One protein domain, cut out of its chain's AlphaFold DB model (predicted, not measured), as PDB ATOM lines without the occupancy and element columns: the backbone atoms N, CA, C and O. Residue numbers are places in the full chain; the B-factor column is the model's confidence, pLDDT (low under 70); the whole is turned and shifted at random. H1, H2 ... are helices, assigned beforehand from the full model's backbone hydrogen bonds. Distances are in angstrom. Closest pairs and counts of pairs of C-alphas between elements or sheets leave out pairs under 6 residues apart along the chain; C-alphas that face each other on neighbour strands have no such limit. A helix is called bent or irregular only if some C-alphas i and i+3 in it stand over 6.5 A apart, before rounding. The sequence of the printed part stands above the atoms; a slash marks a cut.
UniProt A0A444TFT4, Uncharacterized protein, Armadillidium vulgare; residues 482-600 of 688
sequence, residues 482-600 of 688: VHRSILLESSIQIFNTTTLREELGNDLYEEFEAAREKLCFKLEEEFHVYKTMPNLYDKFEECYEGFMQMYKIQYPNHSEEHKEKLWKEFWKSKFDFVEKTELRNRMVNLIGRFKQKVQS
ATOM      1  N   VAL A 482     141.522 246.169 172.934       51.41
ATOM      2  CA  VAL A 482     142.295 247.169 172.168       51.41
ATOM      3  C   VAL A 482     141.941 247.165 170.676       51.41
ATOM      4  O   VAL A 482     141.668 248.218 170.103       51.41
ATOM      5  N   HIS A 483     141.879 246.003 170.015       57.25
ATOM      6  CA  HIS A 483     141.497 245.957 168.596       57.25
ATOM      7  C   HIS A 483     140.056 246.462 168.381       57.25
ATOM      8  O   HIS A 483     139.754 247.133 167.390       57.25
ATOM      9  N   ARG A 484     139.143 246.180 169.322       60.34
ATOM     10  CA  ARG A 484     137.768 246.692 169.269       60.34
ATOM     11  C   ARG A 484     137.643 248.141 169.737       60.34
ATOM     12  O   ARG A 484     136.788 248.828 169.186       60.34
ATOM     13  N   SER A 485     138.511 248.661 170.611       55.16
ATOM     14  CA  SER A 485     138.541 250.096 170.937       55.16
ATOM     15  C   SER A 485     138.898 250.937 169.711       55.16
ATOM     16  O   SER A 485     138.325 252.002 169.539       55.16
ATOM     17  N   ILE A 486     139.734 250.430 168.800       60.91
ATOM     18  CA  ILE A 486     140.078 251.100 167.532       60.91
ATOM     19  C   ILE A 486     138.910 251.050 166.521       60.91
ATOM     20  O   ILE A 486     138.616 252.037 165.836       60.91
ATOM     21  N   LEU A 487     138.177 249.930 166.446       59.28
ATOM     22  CA  LEU A 487     136.923 249.843 165.670       59.28
ATOM     23  C   LEU A 487     135.821 250.751 166.245       59.28
ATOM     24  O   LEU A 487     135.023 251.319 165.496       59.28
ATOM     25  N   LEU A 488     135.803 250.922 167.567       61.94
ATOM     26  CA  LEU A 488     134.967 251.887 168.270       61.94
ATOM     27  C   LEU A 488     135.403 253.318 167.963       61.94
ATOM     28  O   LEU A 488     134.568 254.079 167.498       61.94
ATOM     29  N   GLU A 489     136.674 253.687 168.123       61.22
ATOM     30  CA  GLU A 489     137.190 255.031 167.835       61.22
ATOM     31  C   GLU A 489     136.940 255.443 166.385       61.22
ATOM     32  O   GLU A 489     136.433 256.533 166.147       61.22
ATOM     33  N   SER A 490     137.180 254.569 165.406       64.44
ATOM     34  CA  SER A 490     136.843 254.851 163.999       64.44
ATOM     35  C   SER A 490     135.328 254.976 163.751       64.44
ATOM     36  O   SER A 490     134.904 255.765 162.907       64.44
ATOM     37  N   SER A 491     134.491 254.283 164.531       61.00
ATOM     38  CA  SER A 491     133.029 254.478 164.540       61.00
ATOM     39  C   SER A 491     132.583 255.722 165.333       61.00
ATOM     40  O   SER A 491     131.485 256.233 165.109       61.00
ATOM     41  N   ILE A 492     133.419 256.215 166.254       60.62
ATOM     42  CA  ILE A 492     133.161 257.315 167.195       60.62
ATOM     43  C   ILE A 492     133.772 258.640 166.716       60.62
ATOM     44  O   ILE A 492     133.258 259.683 167.088       60.62
ATOM     45  N   GLN A 493     134.730 258.652 165.784       60.91
ATOM     46  CA  GLN A 493     135.147 259.865 165.056       60.91
ATOM     47  C   GLN A 493     133.973 260.530 164.304       60.91
ATOM     48  O   GLN A 493     134.002 261.722 164.014       60.91
ATOM     49  N   ILE A 494     132.899 259.773 164.045       59.19
ATOM     50  CA  ILE A 494     131.601 260.256 163.547       59.19
ATOM     51  C   ILE A 494     130.881 261.152 164.583       59.19
ATOM     52  O   ILE A 494     130.110 262.036 164.214       59.19
ATOM     53  N   PHE A 495     131.126 260.927 165.874       66.81
ATOM     54  CA  PHE A 495     130.559 261.636 167.021       66.81
ATOM     55  C   PHE A 495     131.658 262.444 167.718       66.81
ATOM     56  O   PHE A 495     132.231 261.998 168.706       66.81
ATOM     57  N   ASN A 496     131.946 263.633 167.185       76.88
ATOM     58  CA  ASN A 496     133.017 264.533 167.625       76.88
ATOM     59  C   ASN A 496     133.036 264.736 169.163       76.88
ATOM     60  O   ASN A 496     132.274 265.536 169.716       76.88
ATOM     61  N   THR A 497     133.877 263.966 169.864       77.12
ATOM     62  CA  THR A 497     133.757 263.726 171.317       77.12
ATOM     63  C   THR A 497     134.048 264.962 172.157       77.12
ATOM     64  O   THR A 497     133.448 265.132 173.216       77.12
ATOM     65  N   THR A 498     134.895 265.863 171.658       82.69
ATOM     66  CA  THR A 498     135.151 267.188 172.239       82.69
ATOM     67  C   THR A 498     133.861 267.996 172.367       82.69
ATOM     68  O   THR A 498     133.489 268.374 173.474       82.69
ATOM     69  N   THR A 499     133.112 268.150 171.270       90.12
ATOM     70  CA  THR A 499     131.828 268.870 171.290       90.12
ATOM     71  C   THR A 499     130.785 268.177 172.166       90.12
ATOM     72  O   THR A 499     130.008 268.852 172.830       90.12
ATOM     73  N   LEU A 500     130.802 266.840 172.264       90.38
ATOM     74  CA  LEU A 500     129.908 266.128 173.183       90.38
ATOM     75  C   LEU A 500     130.266 266.387 174.658       90.38
ATOM     76  O   LEU A 500     129.371 266.483 175.493       90.38
ATOM     77  N   ARG A 501     131.554 266.538 174.996       93.75
ATOM     78  CA  ARG A 501     131.996 266.917 176.350       93.75
ATOM     79  C   ARG A 501     131.607 268.352 176.703       93.75
ATOM     80  O   ARG A 501     131.202 268.600 177.834       93.75
ATOM     81  N   GLU A 502     131.676 269.265 175.739       93.69
ATOM     82  CA  GLU A 502     131.195 270.646 175.882       93.69
ATOM     83  C   GLU A 502     129.666 270.706 176.061       93.69
ATOM     84  O   GLU A 502     129.178 271.456 176.901       93.69
ATOM     85  N   GLU A 503     128.905 269.882 175.329       94.19
ATOM     86  CA  GLU A 503     127.438 269.799 175.434       94.19
ATOM     87  C   GLU A 503     126.934 269.144 176.732       94.19
ATOM     88  O   GLU A 503     125.852 269.496 177.203       94.19
ATOM     89  N   LEU A 504     127.660 268.160 177.277       94.62
ATOM     90  CA  LEU A 504     127.254 267.431 178.487       94.62
ATOM     91  C   LEU A 504     127.789 268.061 179.784       94.62
ATOM     92  O   LEU A 504     127.128 267.963 180.817       94.62
ATOM     93  N   GLY A 505     128.968 268.690 179.750       95.62
ATOM     94  CA  GLY A 505     129.747 269.000 180.953       95.62
ATOM     95  C   GLY A 505     130.464 267.760 181.511       95.62
ATOM     96  O   GLY A 505     130.126 266.629 181.167       95.62
ATOM     97  N   ASN A 506     131.479 267.959 182.361       93.81
ATOM     98  CA  ASN A 506     132.370 266.872 182.805       93.81
ATOM     99  C   ASN A 506     131.622 265.715 183.485       93.81
ATOM    100  O   ASN A 506     131.750 264.581 183.044       93.81
ATOM    101  N   ASP A 507     130.805 266.003 184.495       94.31
ATOM    102  CA  ASP A 507     130.164 264.999 185.353       94.31
ATOM    103  C   ASP A 507     129.238 264.058 184.547       94.31
ATOM    104  O   ASP A 507     129.265 262.835 184.696       94.31
ATOM    105  N   LEU A 508     128.449 264.625 183.625       95.06
ATOM    106  CA  LEU A 508     127.591 263.869 182.703       95.06
ATOM    107  C   LEU A 508     128.379 263.209 181.565       95.06
ATOM    108  O   LEU A 508     127.918 262.204 181.023       95.06
ATOM    109  N   TYR A 509     129.549 263.742 181.199       95.19
ATOM    110  CA  TYR A 509     130.450 263.105 180.241       95.19
ATOM    111  C   TYR A 509     131.145 261.874 180.847       95.19
ATOM    112  O   TYR A 509     131.273 260.865 180.164       95.19
ATOM    113  N   GLU A 510     131.524 261.899 182.128       95.50
ATOM    114  CA  GLU A 510     132.069 260.729 182.836       95.50
ATOM    115  C   GLU A 510     131.016 259.621 182.995       95.50
ATOM    116  O   GLU A 510     131.295 258.452 182.715       95.50
ATOM    117  N   GLU A 511     129.768 259.968 183.332       96.69
ATOM    118  CA  GLU A 511     128.674 258.986 183.341       96.69
ATOM    119  C   GLU A 511     128.360 258.460 181.919       96.69
ATOM    120  O   GLU A 511     128.046 257.279 181.746       96.69
ATOM    121  N   PHE A 512     128.486 259.300 180.881       95.62
ATOM    122  CA  PHE A 512     128.384 258.870 179.481       95.62
ATOM    123  C   PHE A 512     129.508 257.901 179.091       95.62
ATOM    124  O   PHE A 512     129.219 256.882 178.469       95.62
ATOM    125  N   GLU A 513     130.758 258.175 179.468       94.12
ATOM    126  CA  GLU A 513     131.921 257.313 179.218       94.12
ATOM    127  C   GLU A 513     131.747 255.931 179.869       94.12
ATOM    128  O   GLU A 513     131.833 254.912 179.180       94.12
ATOM    129  N   ALA A 514     131.367 255.874 181.150       95.25
ATOM    130  CA  ALA A 514     131.083 254.611 181.837       95.25
ATOM    131  C   ALA A 514     129.900 253.845 181.203       95.25
ATOM    132  O   ALA A 514     129.927 252.619 181.051       95.25
ATOM    133  N   ALA A 515     128.848 254.557 180.778       95.69
ATOM    134  CA  ALA A 515     127.721 253.955 180.069       95.69
ATOM    135  C   ALA A 515     128.085 253.500 178.640       95.69
ATOM    136  O   ALA A 515     127.496 252.538 178.135       95.69
ATOM    137  N   ARG A 516     129.061 254.159 177.999       93.50
ATOM    138  CA  ARG A 516     129.615 253.806 176.686       93.50
ATOM    139  C   ARG A 516     130.424 252.523 176.784       93.50
ATOM    140  O   ARG A 516     130.135 251.589 176.045       93.50
ATOM    141  N   GLU A 517     131.369 252.446 177.714       92.50
ATOM    142  CA  GLU A 517     132.176 251.248 177.968       92.50
ATOM    143  C   GLU A 517     131.285 250.028 178.255       92.50
ATOM    144  O   GLU A 517     131.384 249.001 177.579       92.50
ATOM    145  N   LYS A 518     130.306 250.174 179.157       95.12
ATOM    146  CA  LYS A 518     129.336 249.114 179.475       95.12
ATOM    147  C   LYS A 518     128.477 248.684 178.277       95.12
ATOM    148  O   LYS A 518     128.121 247.510 178.168       95.12
ATOM    149  N   LEU A 519     128.141 249.606 177.370       93.56
ATOM    150  CA  LEU A 519     127.460 249.279 176.112       93.56
ATOM    151  C   LEU A 519     128.373 248.488 175.163       93.56
ATOM    152  O   LEU A 519     127.888 247.580 174.489       93.56
ATOM    153  N   CYS A 520     129.670 248.804 175.123       89.38
ATOM    154  CA  CYS A 520     130.648 248.128 174.271       89.38
ATOM    155  C   CYS A 520     130.855 246.670 174.696       89.38
ATOM    156  O   CYS A 520     130.713 245.786 173.857       89.38
ATOM    157  N   PHE A 521     131.078 246.408 175.990       90.75
ATOM    158  CA  PHE A 521     131.204 245.040 176.511       90.75
ATOM    159  C   PHE A 521     129.951 244.192 176.236       90.75
ATOM    160  O   PHE A 521     130.056 243.088 175.708       90.75
ATOM    161  N   LYS A 522     128.750 244.734 176.492       93.81
ATOM    162  CA  LYS A 522     127.493 244.017 176.207       93.81
ATOM    163  C   LYS A 522     127.309 243.724 174.711       93.81
ATOM    164  O   LYS A 522     126.789 242.674 174.344       93.81
ATOM    165  N   LEU A 523     127.728 244.647 173.842       91.50
ATOM    166  CA  LEU A 523     127.709 244.434 172.395       91.50
ATOM    167  C   LEU A 523     128.750 243.408 171.936       91.50
ATOM    168  O   LEU A 523     128.454 242.649 171.023       91.50
ATOM    169  N   GLU A 524     129.930 243.335 172.553       89.50
ATOM    170  CA  GLU A 524     130.928 242.305 172.243       89.50
ATOM    171  C   GLU A 524     130.392 240.887 172.508       89.50
ATOM    172  O   GLU A 524     130.556 240.012 171.651       89.50
ATOM    173  N   GLU A 525     129.691 240.678 173.627       92.56
ATOM    174  CA  GLU A 525     129.008 239.415 173.940       92.56
ATOM    175  C   GLU A 525     127.901 239.098 172.919       92.56
ATOM    176  O   GLU A 525     127.919 238.032 172.298       92.56
ATOM    177  N   GLU A 526     126.974 240.036 172.678       93.88
ATOM    178  CA  GLU A 526     125.886 239.870 171.699       93.88
ATOM    179  C   GLU A 526     126.418 239.586 170.283       93.88
ATOM    180  O   GLU A 526     125.950 238.667 169.610       93.88
ATOM    181  N   PHE A 527     127.442 240.315 169.835       94.12
ATOM    182  CA  PHE A 527     128.066 240.104 168.530       94.12
ATOM    183  C   PHE A 527     128.832 238.779 168.453       94.12
ATOM    184  O   PHE A 527     128.844 238.156 167.391       94.12
ATOM    185  N   HIS A 528     129.442 238.291 169.539       91.94
ATOM    186  CA  HIS A 528     130.055 236.958 169.539       91.94
ATOM    187  C   HIS A 528     129.001 235.849 169.374       91.94
ATOM    188  O   HIS A 528     129.209 234.903 168.606       91.94
ATOM    189  N   VAL A 529     127.836 236.016 170.008       94.19
ATOM    190  CA  VAL A 529     126.673 235.137 169.820       94.19
ATOM    191  C   VAL A 529     126.157 235.218 168.379       94.19
ATOM    192  O   VAL A 529     126.096 234.194 167.713       94.19
ATOM    193  N   TYR A 530     125.887 236.402 167.821       93.69
ATOM    194  CA  TYR A 530     125.382 236.531 166.439       93.69
ATOM    195  C   TYR A 530     126.379 236.055 165.360       93.69
ATOM    196  O   TYR A 530     125.984 235.667 164.257       93.69
ATOM    197  N   LYS A 531     127.684 236.057 165.656       92.00
ATOM    198  CA  LYS A 531     128.734 235.542 164.758       92.00
ATOM    199  C   LYS A 531     128.812 234.010 164.739       92.00
ATOM    200  O   LYS A 531     129.305 233.450 163.763       92.00
ATOM    201  N   THR A 532     128.333 233.343 165.792       91.88
ATOM    202  CA  THR A 532     128.333 231.873 165.938       91.88
ATOM    203  C   THR A 532     126.950 231.249 165.722       91.88
ATOM    204  O   THR A 532     126.852 230.159 165.167       91.88
ATOM    205  N   MET A 533     125.887 231.965 166.089       93.00
ATOM    206  CA  MET A 533     124.475 231.606 165.949       93.00
ATOM    207  C   MET A 533     123.725 232.758 165.247       93.00
ATOM    208  O   MET A 533     123.108 233.599 165.909       93.00
ATOM    209  N   PRO A 534     123.787 232.837 163.902       92.12
ATOM    210  CA  PRO A 534     123.221 233.951 163.131       92.12
ATOM    211  C   PRO A 534     121.722 234.161 163.365       92.12
ATOM    212  O   PRO A 534     121.247 235.291 163.379       92.12
ATOM    213  N   ASN A 535     120.994 233.070 163.605       93.88
ATOM    214  CA  ASN A 535     119.557 233.016 163.873       93.88
ATOM    215  C   ASN A 535     119.118 233.688 165.188       93.88
ATOM    216  O   ASN A 535     117.921 233.811 165.426       93.88
ATOM    217  N   LEU A 536     120.056 234.109 166.043       93.94
ATOM    218  CA  LEU A 536     119.759 234.896 167.245       93.94
ATOM    219  C   LEU A 536     119.789 236.415 166.994       93.94
ATOM    220  O   LEU A 536     119.406 237.180 167.879       93.94
ATOM    221  N   TYR A 537     120.219 236.862 165.809       94.12
ATOM    222  CA  TYR A 537     120.139 238.264 165.401       94.12
ATOM    223  C   TYR A 537     118.695 238.640 165.025       94.12
ATOM    224  O   TYR A 537     118.038 237.937 164.260       94.12
ATOM    225  N   ASP A 538     118.208 239.778 165.524       92.94
ATOM    226  CA  ASP A 538     116.804 240.203 165.399       92.94
ATOM    227  C   ASP A 538     116.334 240.393 163.944       92.94
ATOM    228  O   ASP A 538     115.162 240.185 163.639       92.94
ATOM    229  N   LYS A 539     117.256 240.739 163.037       93.62
ATOM    230  CA  LYS A 539     117.010 240.900 161.591       93.62
ATOM    231  C   LYS A 539     117.665 239.782 160.766       93.62
ATOM    232  O   LYS A 539     118.052 240.003 159.617       93.62
ATOM    233  N   PHE A 540     117.825 238.587 161.348       93.81
ATOM    234  CA  PHE A 540     118.352 237.408 160.649       93.81
ATOM    235  C   PHE A 540     117.542 237.092 159.388       93.81
ATOM    236  O   PHE A 540     118.125 237.028 158.310       93.81
ATOM    237  N   GLU A 541     116.215 236.977 159.497       94.94
ATOM    238  CA  GLU A 541     115.365 236.572 158.366       94.94
ATOM    239  C   GLU A 541     115.334 237.625 157.246       94.94
ATOM    240  O   GLU A 541     115.314 237.270 156.072       94.94
ATOM    241  N   GLU A 542     115.437 238.919 157.572       94.62
ATOM    242  CA  GLU A 542     115.605 239.989 156.573       94.62
ATOM    243  C   GLU A 542     116.922 239.812 155.790       94.62
ATOM    244  O   GLU A 542     116.962 239.928 154.562       94.62
ATOM    245  N   CYS A 543     118.010 239.473 156.492       93.81
ATOM    246  CA  CYS A 543     119.305 239.198 155.871       93.81
ATOM    247  C   CYS A 543     119.305 237.886 155.069       93.81
ATOM    248  O   CYS A 543     119.961 237.814 154.027       93.81
ATOM    249  N   TYR A 544     118.587 236.865 155.544       95.38
ATOM    250  CA  TYR A 544     118.504 235.550 154.914       95.38
ATOM    251  C   TYR A 544     117.617 235.570 153.665       95.38
ATOM    252  O   TYR A 544     118.055 235.092 152.622       95.38
ATOM    253  N   GLU A 545     116.445 236.214 153.689       95.31
ATOM    254  CA  GLU A 545     115.626 236.416 152.484       95.31
ATOM    255  C   GLU A 545     116.343 237.283 151.439       95.31
ATOM    256  O   GLU A 545     116.337 236.954 150.251       95.31
ATOM    257  N   GLY A 546     117.054 238.336 151.864       95.19
ATOM    258  CA  GLY A 546     117.900 239.130 150.966       95.19
ATOM    259  C   GLY A 546     118.980 238.289 150.267       95.19
ATOM    260  O   GLY A 546     119.176 238.408 149.054       95.19
ATOM    261  N   PHE A 547     119.633 237.381 150.999       96.38
ATOM    262  CA  PHE A 547     120.544 236.392 150.415       96.38
ATOM    263  C   PHE A 547     119.817 235.403 149.497       96.38
ATOM    264  O   PHE A 547     120.278 235.166 148.384       96.38
ATOM    265  N   MET A 548     118.675 234.851 149.913       95.50
ATOM    266  CA  MET A 548     117.913 233.866 149.140       95.50
ATOM    267  C   MET A 548     117.432 234.428 147.798       95.50
ATOM    268  O   MET A 548     117.417 233.698 146.808       95.50
ATOM    269  N   GLN A 549     117.086 235.715 147.731       94.75
ATOM    270  CA  GLN A 549     116.772 236.402 146.475       94.75
ATOM    271  C   GLN A 549     118.003 236.494 145.561       94.75
ATOM    272  O   GLN A 549     117.926 236.106 144.396       94.75
ATOM    273  N   MET A 550     119.160 236.920 146.085       94.56
ATOM    274  CA  MET A 550     120.413 236.957 145.313       94.56
ATOM    275  C   MET A 550     120.858 235.560 144.849       94.56
ATOM    276  O   MET A 550     121.258 235.395 143.696       94.56
ATOM    277  N   TYR A 551     120.741 234.551 145.714       95.31
ATOM    278  CA  TYR A 551     121.085 233.159 145.427       95.31
ATOM    279  C   TYR A 551     120.207 232.581 144.311       95.31
ATOM    280  O   TYR A 551     120.740 232.047 143.345       95.31
ATOM    281  N   LYS A 552     118.877 232.756 144.375       94.56
ATOM    282  CA  LYS A 552     117.941 232.301 143.324       94.56
ATOM    283  C   LYS A 552     118.260 232.900 141.945       94.56
ATOM    284  O   LYS A 552     118.061 232.227 140.939       94.56
ATOM    285  N   ILE A 553     118.761 234.139 141.896       94.31
ATOM    286  CA  ILE A 553     119.140 234.826 140.648       94.31
ATOM    287  C   ILE A 553     120.475 234.306 140.090       94.31
ATOM    288  O   ILE A 553     120.611 234.161 138.877       94.31
ATOM    289  N   GLN A 554     121.463 234.031 140.946       94.62
ATOM    290  CA  GLN A 554     122.799 233.588 140.517       94.62
ATOM    291  C   GLN A 554     122.899 232.070 140.289       94.62
ATOM    292  O   GLN A 554     123.649 231.629 139.420       94.62
ATOM    293  N   TYR A 555     122.142 231.277 141.052       93.75
ATOM    294  CA  TYR A 555     122.320 229.830 141.207       93.75
ATOM    295  C   TYR A 555     120.978 229.063 141.170       93.75
ATOM    296  O   TYR A 555     120.637 228.361 142.126       93.75
ATOM    297  N   PRO A 556     120.192 229.153 140.077       89.31
ATOM    298  CA  PRO A 556     118.828 228.609 140.024       89.31
ATOM    299  C   PRO A 556     118.736 227.076 140.159       89.31
ATOM    300  O   PRO A 556     117.692 226.567 140.549       89.31
ATOM    301  N   ASN A 557     119.817 226.343 139.856       91.44
ATOM    302  CA  ASN A 557     119.847 224.875 139.774       91.44
ATOM    303  C   ASN A 557     120.961 224.264 140.658       91.44
ATOM    304  O   ASN A 557     121.751 223.450 140.174       91.44
ATOM    305  N   HIS A 558     121.125 224.710 141.909       88.44
ATOM    306  CA  HIS A 558     122.222 224.278 142.799       88.44
ATOM    307  C   HIS A 558     121.727 223.685 144.127       88.44
ATOM    308  O   HIS A 558     120.635 224.004 144.592       88.44
ATOM    309  N   SER A 559     122.532 222.798 144.726       88.56
ATOM    310  CA  SER A 559     122.166 222.015 145.913       88.56
ATOM    311  C   SER A 559     122.083 222.845 147.201       88.56
ATOM    312  O   SER A 559     122.714 223.892 147.344       88.56
ATOM    313  N   GLU A 560     121.342 222.332 148.183       89.19
ATOM    314  CA  GLU A 560     121.211 222.950 149.509       89.19
ATOM    315  C   GLU A 560     122.556 223.052 150.258       89.19
ATOM    316  O   GLU A 560     122.804 224.046 150.933       89.19
ATOM    317  N   GLU A 561     123.479 222.101 150.066       90.75
ATOM    318  CA  GLU A 561     124.849 222.175 150.605       90.75
ATOM    319  C   GLU A 561     125.628 223.384 150.055       90.75
ATOM    320  O   GLU A 561     126.348 224.072 150.784       90.75
ATOM    321  N   HIS A 562     125.461 223.680 148.760       93.19
ATOM    322  CA  HIS A 562     126.071 224.847 148.124       93.19
ATOM    323  C   HIS A 562     125.465 226.149 148.666       93.19
ATOM    324  O   HIS A 562     126.196 227.101 148.958       93.19
ATOM    325  N   LYS A 563     124.143 226.158 148.882       94.19
ATOM    326  CA  LYS A 563     123.407 227.258 149.515       94.19
ATOM    327  C   LYS A 563     123.895 227.537 150.934       94.19
ATOM    328  O   LYS A 563     124.167 228.688 151.262       94.19
ATOM    329  N   GLU A 564     124.058 226.505 151.763       93.69
ATOM    330  CA  GLU A 564     124.525 226.660 153.146       93.69
ATOM    331  C   GLU A 564     125.976 227.169 153.204       93.69
ATOM    332  O   GLU A 564     126.299 228.043 154.015       93.69
ATOM    333  N   LYS A 565     126.854 226.685 152.312       94.75
ATOM    334  CA  LYS A 565     128.228 227.193 152.205       94.75
ATOM    335  C   LYS A 565     128.256 228.673 151.810       94.75
ATOM    336  O   LYS A 565     128.911 229.466 152.487       94.75
ATOM    337  N   LEU A 566     127.527 229.057 150.759       95.31
ATOM    338  CA  LEU A 566     127.454 230.456 150.332       95.31
ATOM    339  C   LEU A 566     126.764 231.350 151.369       95.31
ATOM    340  O   LEU A 566     127.169 232.500 151.514       95.31
ATOM    341  N   TRP A 567     125.803 230.839 152.146       95.62
ATOM    342  CA  TRP A 567     125.236 231.579 153.275       95.62
ATOM    343  C   TRP A 567     126.279 231.847 154.366       95.62
ATOM    344  O   TRP A 567     126.364 232.969 154.856       95.62
ATOM    345  N   LYS A 568     127.126 230.869 154.720       93.44
ATOM    346  CA  LYS A 568     128.204 231.062 155.711       93.44
ATOM    347  C   LYS A 568     129.227 232.108 155.250       93.44
ATOM    348  O   LYS A 568     129.653 232.942 156.050       93.44
ATOM    349  N   GLU A 569     129.591 232.105 153.968       93.75
ATOM    350  CA  GLU A 569     130.494 233.104 153.377       93.75
ATOM    351  C   GLU A 569     129.833 234.495 153.277       93.75
ATOM    352  O   GLU A 569     130.437 235.495 153.678       93.75
ATOM    353  N   PHE A 570     128.568 234.565 152.844       95.00
ATOM    354  CA  PHE A 570     127.777 235.798 152.804       95.00
ATOM    355  C   PHE A 570     127.578 236.392 154.200       95.00
ATOM    356  O   PHE A 570     127.847 237.575 154.390       95.00
ATOM    357  N   TRP A 571     127.163 235.592 155.189       95.31
ATOM    358  CA  TRP A 571     126.973 236.052 156.564       95.31
ATOM    359  C   TRP A 571     128.278 236.585 157.139       95.31
ATOM    360  O   TRP A 571     128.284 237.688 157.668       95.31
ATOM    361  N   LYS A 572     129.407 235.886 156.950       92.44
ATOM    362  CA  LYS A 572     130.723 236.375 157.390       92.44
ATOM    363  C   LYS A 572     131.075 237.744 156.790       92.44
ATOM    364  O   LYS A 572     131.642 238.569 157.494       92.44
ATOM    365  N   SER A 573     130.719 238.003 155.529       90.88
ATOM    366  CA  SER A 573     130.923 239.307 154.876       90.88
ATOM    367  C   SER A 573     129.906 240.374 155.319       90.88
ATOM    368  O   SER A 573     130.260 241.540 155.490       90.88
ATOM    369  N   LYS A 574     128.646 239.985 155.532       91.44
ATOM    370  CA  LYS A 574     127.548 240.860 155.969       91.44
ATOM    371  C   LYS A 574     127.657 241.230 157.452       91.44
ATOM    372  O   LYS A 574     127.205 242.307 157.839       91.44
ATOM    373  N   PHE A 575     128.276 240.375 158.264       91.81
ATOM    374  CA  PHE A 575     128.407 240.538 159.707       91.81
ATOM    375  C   PHE A 575     129.168 241.810 160.079       91.81
ATOM    376  O   PHE A 575     128.687 242.575 160.905       91.81
ATOM    377  N   ASP A 576     130.284 242.103 159.410       88.50
ATOM    378  CA  ASP A 576     131.073 243.317 159.663       88.50
ATOM    379  C   ASP A 576     130.261 244.606 159.411       88.50
ATOM    380  O   ASP A 576     130.508 245.642 160.032       88.50
ATOM    381  N   PHE A 577     129.267 244.557 158.512       89.88
ATOM    382  CA  PHE A 577     128.306 245.644 158.305       89.88
ATOM    383  C   PHE A 577     127.238 245.688 159.412       89.88
ATOM    384  O   PHE A 577     126.881 246.780 159.857       89.88
ATOM    385  N   VAL A 578     126.742 244.533 159.875       90.38
ATOM    386  CA  VAL A 578     125.793 244.430 161.002       90.38
ATOM    387  C   VAL A 578     126.417 244.955 162.296       90.38
ATOM    388  O   VAL A 578     125.836 245.840 162.919       90.38
ATOM    389  N   GLU A 579     127.621 244.493 162.646       91.12
ATOM    390  CA  GLU A 579     128.398 244.919 163.817       91.12
ATOM    391  C   GLU A 579     128.563 246.448 163.840       91.12
ATOM    392  O   GLU A 579     128.146 247.108 164.793       91.12
ATOM    393  N   LYS A 580     129.053 247.041 162.741       89.50
ATOM    394  CA  LYS A 580     129.223 248.503 162.617       89.50
ATOM    395  C   LYS A 580     127.900 249.278 162.646       89.50
ATOM    396  O   LYS A 580     127.837 250.350 163.248       89.50
ATOM    397  N   THR A 581     126.845 248.772 162.005       90.25
ATOM    398  CA  THR A 581     125.549 249.471 161.920       90.25
ATOM    399  C   THR A 581     124.819 249.465 163.259       90.25
ATOM    400  O   THR A 581     124.361 250.512 163.717       90.25
ATOM    401  N   GLU A 582     124.747 248.310 163.918       92.00
ATOM    402  CA  GLU A 582     124.059 248.163 165.199       92.00
ATOM    403  C   GLU A 582     124.812 248.883 166.327       92.00
ATOM    404  O   GLU A 582     124.193 249.598 167.119       92.00
ATOM    405  N   LEU A 583     126.151 248.818 166.341       90.56
ATOM    406  CA  LEU A 583     126.979 249.622 167.244       90.56
ATOM    407  C   LEU A 583     126.692 251.121 167.085       90.56
ATOM    408  O   LEU A 583     126.437 251.814 168.073       90.56
ATOM    409  N   ARG A 584     126.674 251.626 165.844       89.94
ATOM    410  CA  ARG A 584     126.379 253.037 165.556       89.94
ATOM    411  C   ARG A 584     124.973 253.424 166.019       89.94
ATOM    412  O   ARG A 584     124.821 254.462 166.658       89.94
ATOM    413  N   ASN A 585     123.967 252.590 165.758       92.62
ATOM    414  CA  ASN A 585     122.586 252.825 166.188       92.62
ATOM    415  C   ASN A 585     122.475 252.913 167.718       92.62
ATOM    416  O   ASN A 585     121.878 253.853 168.249       92.62
ATOM    417  N   ARG A 586     123.092 251.977 168.451       94.00
ATOM    418  CA  ARG A 586     123.074 252.006 169.921       94.00
ATOM    419  C   ARG A 586     123.889 253.162 170.500       94.00
ATOM    420  O   ARG A 586     123.474 253.710 171.520       94.00
ATOM    421  N   MET A 587     124.965 253.588 169.836       92.94
ATOM    422  CA  MET A 587     125.735 254.779 170.212       92.94
ATOM    423  C   MET A 587     124.907 256.065 170.058       92.94
ATOM    424  O   MET A 587     124.845 256.862 170.992       92.94
ATOM    425  N   VAL A 588     124.179 256.235 168.944       93.62
ATOM    426  CA  VAL A 588     123.224 257.351 168.760       93.62
ATOM    427  C   VAL A 588     122.166 257.344 169.866       93.62
ATOM    428  O   VAL A 588     121.913 258.374 170.490       93.62
ATOM    429  N   ASN A 589     121.597 256.175 170.170       95.44
ATOM    430  CA  ASN A 589     120.598 256.021 171.229       95.44
ATOM    431  C   ASN A 589     121.173 256.226 172.644       95.44
ATOM    432  O   ASN A 589     120.423 256.522 173.574       95.44
ATOM    433  N   LEU A 590     122.483 256.065 172.854       95.44
ATOM    434  CA  LEU A 590     123.160 256.432 174.100       95.44
ATOM    435  C   LEU A 590     123.330 257.954 174.197       95.44
ATOM    436  O   LEU A 590     122.840 258.554 175.151       95.44
ATOM    437  N   ILE A 591     123.924 258.577 173.176       94.75
ATOM    438  CA  ILE A 591     124.130 260.033 173.089       94.75
ATOM    439  C   ILE A 591     122.799 260.782 173.254       94.75
ATOM    440  O   ILE A 591     122.714 261.724 174.040       94.75
ATOM    441  N   GLY A 592     121.731 260.330 172.586       95.31
ATOM    442  CA  GLY A 592     120.397 260.926 172.695       95.31
ATOM    443  C   GLY A 592     119.838 260.930 174.123       95.31
ATOM    444  O   GLY A 592     119.288 261.941 174.556       95.31
ATOM    445  N   ARG A 593     120.044 259.850 174.892       96.69
ATOM    446  CA  ARG A 593     119.626 259.772 176.306       96.69
ATOM    447  C   ARG A 593     120.413 260.734 177.199       96.69
ATOM    448  O   ARG A 593     119.830 261.332 178.099       96.69
ATOM    449  N   PHE A 594     121.705 260.933 176.942       96.06
ATOM    450  CA  PHE A 594     122.512 261.897 177.698       96.06
ATOM    451  C   PHE A 594     122.189 263.355 177.334       96.06
ATOM    452  O   PHE A 594     122.051 264.182 178.233       96.06
ATOM    453  N   LYS A 595     121.909 263.668 176.062       94.19
ATOM    454  CA  LYS A 595     121.387 264.997 175.681       94.19
ATOM    455  C   LYS A 595     120.009 265.288 176.294       94.19
ATOM    456  O   LYS A 595     119.751 266.417 176.704       94.19
ATOM    457  N   GLN A 596     119.150 264.275 176.429       95.44
ATOM    458  CA  GLN A 596     117.879 264.398 177.156       95.44
ATOM    459  C   GLN A 596     118.080 264.645 178.661       95.44
ATOM    460  O   GLN A 596     117.344 265.447 179.230       95.44
ATOM    461  N   LYS A 597     119.092 264.035 179.301       94.62
ATOM    462  CA  LYS A 597     119.442 264.345 180.701       94.62
ATOM    463  C   LYS A 597     119.785 265.821 180.888       94.62
ATOM    464  O   LYS A 597     119.185 266.444 181.757       94.62
ATOM    465  N   VAL A 598     120.656 266.392 180.047       92.88
ATOM    466  CA  VAL A 598     121.003 267.830 180.095       92.88
ATOM    467  C   VAL A 598     119.745 268.701 180.011       92.88
ATOM    468  O   VAL A 598     119.558 269.590 180.833       92.88
ATOM    469  N   GLN A 599     118.837 268.399 179.077       89.12
ATOM    470  CA  GLN A 599     117.571 269.130 178.914       89.12
ATOM    471  C   GLN A 599     116.571 268.931 180.070       89.12
ATOM    472  O   GLN A 599     115.643 269.724 180.208       89.12
ATOM    473  N   SER A 600     116.733 267.882 180.883       87.25
ATOM    474  CA  SER A 600     115.871 267.595 182.038       87.25
ATOM    475  C   SER A 600     116.309 268.283 183.334       87.25
ATOM    476  O   SER A 600     115.511 268.368 184.268       87.25
TER     477      SER A 600
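Overview. This is residues 482 to 600 of the 688 residues of an uncharacterized protein of Armadillidium vulgare (UniProt A0A444TFT4). This is a long, thin rod of helices built along one very long helix, H5, which runs nearly its whole length and has a kink partway. H3 runs back beside the half of H5 that ends at residue 600, and H4 folds back on the other half, near where H5 begins, while the short helices H1 and H2 sit beside the same half of H5 as H3 but on a different side of it, H2 at the end where H5 stops. The printed part has 119 residues with five named helices, H1, H2, H3, H4 and H5 in that order, and no named strand; its class is all helix. The whole is loose, with a radius of gyration of the C-alphas of 18.7 A, and the C-alphas span 61 by 27 by 22 A.

Arrangement. Start at H1, residues 482 to 492, and compare it with H5, residues 560 to 600: they are close but not clearly touching, with the C-alphas of Ser 491 and Arg 584 the closest at 6.9 A. Their lines stand at a steep tilt of 63 degrees, the same way. H1 and H3, residues 506 to 532, are near each other. Next comes H2, residues 497 to 504, which meets H1 only through their link. H2 and H3 are close but not clearly touching; their closest C-alphas, those of Arg 501 and Tyr 509, are 5.7 A apart, and they stand at a steep tilt of 57 degrees, opposite ways. H2 touches H5, which meets it with residues 594 to 598 alone; look at the closest C-alphas, those of Leu 504 and Val 598, 6.5 A apart, at a steep tilt of 41 degrees, the same way. H3 touches H5 with 11 pairs of C-alphas within 8 A, the closest being Phe 527 and Glu 579 at 6.7 A; they have a shallow tilt of 15 degrees and run opposite ways. H4, residues 540 to 554, and H5 form a helical hairpin: they touch, H5 with residues 563 to 570 alone, at a steep tilt of 39 degrees, opposite ways, and the closest C-alphas, Phe 547 and Trp 567, are 7.3 A apart. H5 is the hub, touching three other helices, and the helix packing is mostly crossed, but only just, with 1 of 3 pairs at a shallow tilt. H4 is apart from H1, from H2 and from H3. In H1, H2, H3 and H4 every O i to N i+4 pair is within hydrogen-bond range; in H5 it is 34 of 37.

Along the chain. Find C-alpha 482 at (142.295, 247.169, 172.168), where H1 begins and runs to residue 492. H2 follows from residue 497 to 504. Then find C-alpha 506 at (132.370, 266.872, 182.805): from there H3 runs 39.1 A to C-alpha 532. H4 runs from residue 540 to 554, 21.0 A. H5 begins at residue 560 and reaches C-alpha 600 at (115.871, 267.595, 182.038), 55.5 A from its first C-alpha. It has a kink of 39 degrees near residue 574, yet it is neither bent nor irregular, but only just: C-alphas 573 and 576 are 6.2 A apart.

Size, cuts and confidence. The two C-alphas farthest apart, those of Asp 507 and Asn 557, are 61.6 A from each other. The printed part has no cut and no long link; the link from H3 to H4, 7 residues, is short, and the other links are tight. Residues 556 to 562, of which 560 to 562 belong to H5, stand free. The mean pLDDT of the printed part is 89.0; look for low confidence, under 70, at residues 482 to 495.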